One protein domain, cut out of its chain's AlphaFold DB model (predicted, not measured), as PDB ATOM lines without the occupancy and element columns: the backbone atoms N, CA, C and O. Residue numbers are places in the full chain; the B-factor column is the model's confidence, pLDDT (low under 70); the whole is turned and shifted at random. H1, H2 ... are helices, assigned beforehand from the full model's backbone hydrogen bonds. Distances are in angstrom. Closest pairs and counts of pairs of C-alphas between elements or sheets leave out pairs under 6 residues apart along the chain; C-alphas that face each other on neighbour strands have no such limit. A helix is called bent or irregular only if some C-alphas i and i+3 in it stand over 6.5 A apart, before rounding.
ATOM      1  N   TYR A   3      28.187  23.096  31.290       79.44
ATOM      2  CA  TYR A   3      28.867  23.407  32.546       79.44
ATOM      3  C   TYR A   3      28.319  22.512  33.663       79.44
ATOM      4  O   TYR A   3      27.160  22.646  34.067       79.44
ATOM      5  N   GLY A   4      29.131  21.556  34.124       82.88
ATOM      6  CA  GLY A   4      28.678  20.491  35.026       82.88
ATOM      7  C   GLY A   4      27.481  19.736  34.433       82.88
ATOM      8  O   GLY A   4      27.535  19.271  33.296       82.88
ATOM      9  N   SER A   5      26.371  19.684  35.174       83.06
ATOM     10  CA  SER A   5      25.103  19.074  34.731       83.06
ATOM     11  C   SER A   5      24.200  20.018  33.918       83.06
ATOM     12  O   SER A   5      23.107  19.634  33.505       83.06
ATOM     13  N   HIS A   6      24.620  21.266  33.681       82.69
ATOM     14  CA  HIS A   6      23.804  22.270  33.005       82.69
ATOM     15  C   HIS A   6      24.207  22.449  31.540       82.69
ATOM     16  O   HIS A   6      25.310  22.880  31.217       82.69
ATOM     17  N   LYS A   7      23.257  22.197  30.633       87.44
ATOM     18  CA  LYS A   7      23.398  22.473  29.195       87.44
ATOM     19  C   LYS A   7      22.677  23.761  28.807       87.44
ATOM     20  O   LYS A   7      21.500  23.922  29.137       87.44
ATOM     21  N   GLN A   8      23.345  24.650  28.078       86.69
ATOM     22  CA  GLN A   8      22.725  25.814  27.444       86.69
ATOM     23  C   GLN A   8      23.037  25.848  25.948       86.69
ATOM     24  O   GLN A   8      24.190  25.708  25.525       86.69
ATOM     25  N   THR A   9      21.991  26.027  25.146       86.31
ATOM     26  CA  THR A   9      22.109  26.230  23.702       86.31
ATOM     27  C   THR A   9      22.462  27.686  23.452       86.31
ATOM     28  O   THR A   9      21.681  28.573  23.791       86.31
ATOM     29  N   ILE A  10      23.635  27.920  22.875       85.44
ATOM     30  CA  ILE A  10      24.070  29.247  22.444       85.44
ATOM     31  C   ILE A  10      23.891  29.287  20.921       85.44
ATOM     32  O   ILE A  10      24.368  28.364  20.255       85.44
ATOM     33  N   PRO A  11      23.159  30.273  20.375       84.50
ATOM     34  CA  PRO A  11      23.077  30.481  18.932       84.50
ATOM     35  C   PRO A  11      24.476  30.637  18.323       84.50
ATOM     36  O   PRO A  11      25.345  31.236  18.944       84.50
ATOM     37  N   SER A  12      24.681  30.130  17.108       81.19
ATOM     38  CA  SER A  12      25.983  30.190  16.422       81.19
ATOM     39  C   SER A  12      26.190  31.476  15.607       81.19
ATOM     40  O   SER A  12      27.063  31.512  14.746       81.19
ATOM     41  N   ASN A  13      25.364  32.500  15.831       86.62
ATOM     42  CA  ASN A  13      25.500  33.791  15.164       86.62
ATOM     43  C   ASN A  13      26.663  34.584  15.768       86.62
ATOM     44  O   ASN A  13      26.852  34.566  16.983       86.62
ATOM     45  N   GLU A  14      27.382  35.325  14.924       78.56
ATOM     46  CA  GLU A  14      28.414  36.275  15.363       78.56
ATOM     47  C   GLU A  14      27.816  37.459  16.135       78.56
ATOM     48  O   GLU A  14      28.434  37.974  17.065       78.56
ATOM     49  N   GLU A  15      26.580  37.845  15.807       85.25
ATOM     50  CA  GLU A  15      25.878  38.957  16.441       85.25
ATOM     51  C   GLU A  15      24.601  38.487  17.139       85.25
ATOM     52  O   GLU A  15      23.773  37.758  16.580       85.25
ATOM     53  N   PHE A  16      24.415  38.953  18.373       84.81
ATOM     54  CA  PHE A  16      23.219  38.691  19.161       84.81
ATOM     55  C   PHE A  16      22.382  39.952  19.264       84.81
ATOM     56  O   PHE A  16      22.858  41.007  19.681       84.81
ATOM     57  N   SER A  17      21.084  39.825  18.997       89.44
ATOM     58  CA  SER A  17      20.147  40.880  19.366       89.44
ATOM     59  C   SER A  17      20.143  41.055  20.889       89.44
ATOM     60  O   SER A  17      20.107  40.072  21.633       89.44
ATOM     61  N   VAL A  18      20.071  42.296  21.377       90.44
ATOM     62  CA  VAL A  18      19.898  42.610  22.812       90.44
ATOM     63  C   VAL A  18      18.829  41.740  23.508       90.44
ATOM     64  O   VAL A  18      19.109  41.206  24.586       90.44
ATOM     65  N   PRO A  19      17.620  41.518  22.942       91.69
ATOM     66  CA  PRO A  19      16.638  40.612  23.546       91.69
ATOM     67  C   PRO A  19      17.102  39.149  23.639       91.69
ATOM     68  O   PRO A  19      16.758  38.464  24.604       91.69
ATOM     69  N   GLN A  20      17.887  38.659  22.674       89.31
ATOM     70  CA  GLN A  20      18.430  37.298  22.713       89.31
ATOM     71  C   GLN A  20      19.463  37.160  23.829       89.31
ATOM     72  O   GLN A  20      19.391  36.205  24.602       89.31
ATOM     73  N   LEU A  21      20.357  38.142  23.970       89.38
ATOM     74  CA  LEU A  21      21.342  38.161  25.046       89.38
ATOM     75  C   LEU A  21      20.665  38.171  26.426       89.38
ATOM     76  O   LEU A  21      20.978  37.336  27.274       89.38
ATOM     77  N   LYS A  22      19.651  39.027  26.622       90.88
ATOM     78  CA  LYS A  22      18.849  39.053  27.861       90.88
ATOM     79  C   LYS A  22      18.226  37.693  28.180       90.88
ATOM     80  O   LYS A  22      18.202  37.277  29.336       90.88
ATOM     81  N   LYS A  23      17.733  36.977  27.164       91.12
ATOM     82  CA  LYS A  23      17.140  35.645  27.337       91.12
ATOM     83  C   LYS A  23      18.180  34.604  27.765       91.12
ATOM     84  O   LYS A  23      17.869  33.772  28.615       91.12
ATOM     85  N   LEU A  24      19.387  34.652  27.202       90.31
ATOM     86  CA  LEU A  24      20.481  33.749  27.567       90.31
ATOM     87  C   LEU A  24      20.920  33.962  29.018       90.31
ATOM     88  O   LEU A  24      20.993  32.989  29.766       90.31
ATOM     89  N   ILE A  25      21.111  35.219  29.430       89.62
ATOM     90  CA  ILE A  25      21.468  35.578  30.811       89.62
ATOM     91  C   ILE A  25      20.392  35.082  31.779       89.62
ATOM     92  O   ILE A  25      20.694  34.342  32.711       89.62
ATOM     93  N   LYS A  26      19.116  35.366  31.496       91.00
ATOM     94  CA  LYS A  26      18.004  34.923  32.346       91.00
ATOM     95  C   LYS A  26      17.943  33.400  32.493       91.00
ATOM     96  O   LYS A  26      17.617  32.890  33.558       91.00
ATOM     97  N   GLN A  27      18.254  32.647  31.437       90.44
ATOM     98  CA  GLN A  27      18.338  31.187  31.523       90.44
ATOM     99  C   GLN A  27      19.477  30.714  32.435       90.44
ATOM    100  O   GLN A  27      19.304  29.706  33.119       90.44
ATOM    101  N   VAL A  28      20.618  31.410  32.452       89.69
ATOM    102  CA  VAL A  28      21.714  31.118  33.387       89.69
ATOM    103  C   VAL A  28      21.251  31.371  34.816       89.69
ATOM    104  O   VAL A  28      21.345  30.461  35.634       89.69
ATOM    105  N   GLU A  29      20.661  32.535  35.091       91.25
ATOM    106  CA  GLU A  29      20.155  32.906  36.424       91.25
ATOM    107  C   GLU A  29      19.142  31.893  36.974       91.25
ATOM    108  O   GLU A  29      19.189  31.514  38.142       91.25
ATOM    109  N   GLN A  30      18.252  31.388  36.114       90.38
ATOM    110  CA  GLN A  30      17.296  30.340  36.482       90.38
ATOM    111  C   GLN A  30      17.981  29.003  36.797       90.38
ATOM    112  O   GLN A  30      17.593  28.329  37.749       90.38
ATOM    113  N   LYS A  31      19.008  28.616  36.029       88.12
ATOM    114  CA  LYS A  31      19.761  27.367  36.248       88.12
ATOM    115  C   LYS A  31      20.557  27.389  37.550       88.12
ATOM    116  O   LYS A  31      20.619  26.373  38.229       88.12
ATOM    117  N   ILE A  32      21.143  28.531  37.898       88.69
ATOM    118  CA  ILE A  32      21.884  28.698  39.158       88.69
ATOM    119  C   ILE A  32      20.982  29.111  40.333       88.69
ATOM    120  O   ILE A  32      21.475  29.270  41.443       88.69
ATOM    121  N   ASN A  33      19.677  29.297  40.084       89.56
ATOM    122  CA  ASN A  33      18.676  29.774  41.042       89.56
ATOM    123  C   ASN A  33      19.089  31.070  41.777       89.56
ATOM    124  O   ASN A  33      18.781  31.271  42.948       89.56
ATOM    125  N   ARG A  34      19.821  31.955  41.092       91.12
ATOM    126  CA  ARG A  34      20.369  33.199  41.648       91.12
ATOM    127  C   ARG A  34      20.455  34.258  40.553       91.12
ATOM    128  O   ARG A  34      20.846  33.960  39.428       91.12
ATOM    129  N   ILE A  35      20.119  35.498  40.901       89.38
ATOM    130  CA  ILE A  35      20.329  36.668  40.038       89.38
ATOM    131  C   ILE A  35      21.804  37.070  40.111       89.38
ATOM    132  O   ILE A  35      22.368  37.156  41.206       89.38
ATOM    133  N   ILE A  36      22.426  37.307  38.957       87.56
ATOM    134  CA  ILE A  36      23.828  37.726  38.893       87.56
ATOM    135  C   ILE A  36      23.854  39.251  38.809       87.56
ATOM    136  O   ILE A  36      23.492  39.839  37.789       87.56
ATOM    137  N   SER A  37      24.280  39.897  39.893       90.31
ATOM    138  CA  SER A  37      24.439  41.351  39.943       90.31
ATOM    139  C   SER A  37      25.506  41.832  38.959       90.31
ATOM    140  O   SER A  37      26.463  41.116  38.667       90.31
ATOM    141  N   LEU A  38      25.383  43.080  38.501       89.44
ATOM    142  CA  LEU A  38      26.373  43.703  37.616       89.44
ATOM    143  C   LEU A  38      27.791  43.659  38.208       89.44
ATOM    144  O   LEU A  38      28.741  43.365  37.496       89.44
ATOM    145  N   GLU A  39      27.925  43.890  39.514       92.25
ATOM    146  CA  GLU A  39      29.220  43.852  40.205       92.25
ATOM    147  C   GLU A  39      29.892  42.474  40.151       92.25
ATOM    148  O   GLU A  39      31.109  42.390  40.042       92.25
ATOM    149  N   GLU A  40      29.110  41.392  40.209       88.88
ATOM    150  CA  GLU A  40      29.630  40.024  40.090       88.88
ATOM    151  C   GLU A  40      30.047  39.741  38.646       88.88
ATOM    152  O   GLU A  40      31.105  39.164  38.413       88.88
ATOM    153  N   TRP A  41      29.256  40.206  37.671       89.19
ATOM    154  CA  TRP A  41      29.610  40.126  36.252       89.19
ATOM    155  C   TRP A  41      30.927  40.832  35.935       89.19
ATOM    156  O   TRP A  41      31.705  40.319  35.142       89.19
ATOM    157  N   GLN A  42      31.185  41.988  36.549       90.25
ATOM    158  CA  GLN A  42      32.426  42.738  36.339       90.25
ATOM    159  C   GLN A  42      33.662  42.091  36.983       90.25
ATOM    160  O   GLN A  42      34.776  42.529  36.704       90.25
ATOM    161  N   LYS A  43      33.480  41.093  37.854       90.25
ATOM    162  CA  LYS A  43      34.565  40.373  38.541       90.25
ATOM    163  C   LYS A  43      34.913  39.022  37.901       90.25
ATOM    164  O   LYS A  43      35.850  38.383  38.378       90.25
TER     165      LYS A  43
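Overview. This is residues 3 to 43 of the 44 residues of an uncharacterized protein of Candidatus Scalindua brodae (UniProt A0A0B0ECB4). A single long helix, H1, has an extended stretch with no named element, residues 3 to 17, running loosely along one side of it; the chain turns at residues 12 to 17 and folds back into H1. At the far end of H1 a short link leads round to the small helix H2, and residues 37 to 43, which include H2, stick out free of the rest. The printed part has 41 residues with two named helices, H1 then H2, and no named strand; the class is all helix, though under half of the residues, 18 of 41, are in named elements. The whole is loose, with a radius of gyration of the C-alphas of 11.3 A and spans of 26 by 25 by 16 A.

Arrangement. The longest helix is H1, residues 18 to 31, and every O i to N i+4 pair inside it is within hydrogen-bond range. After it, a short link of 6 residues leads to H2, residues 38 to 41. H1 and H2 are apart, with no C-alpha of the one within 8 A of the other. H2 is too short for an O i to N i+4 pair, but its one O i to N i+3 pair is within hydrogen-bond range. Before H1, residues 3 to 17 have no named element, and their C-alphas lie 9 to 16 A from the mean of all C-alphas. Residues 12 to 19 stand free, of which 18 and 19 belong to H1. Residues 37 to 43 stand free too, of which 38 to 41 belong to H2.

Along the chain. H1 begins at C-alpha 18 (19.898, 42.610, 22.812) and ends at C-alpha 31 (19.761, 27.367, 36.248), 20.3 A from first to last C-alpha. H2 ends at C-alpha 41 (29.610, 40.126, 36.252). Neither helix is bent.

Size, cuts and confidence. The C-alphas of Glu 14 and Asn 33, the two farthest apart, are 28.2 A apart. The printed part has no cut, and its one link between helices is short. The mean pLDDT of the printed part is 87.9, and no printed residue is under 70.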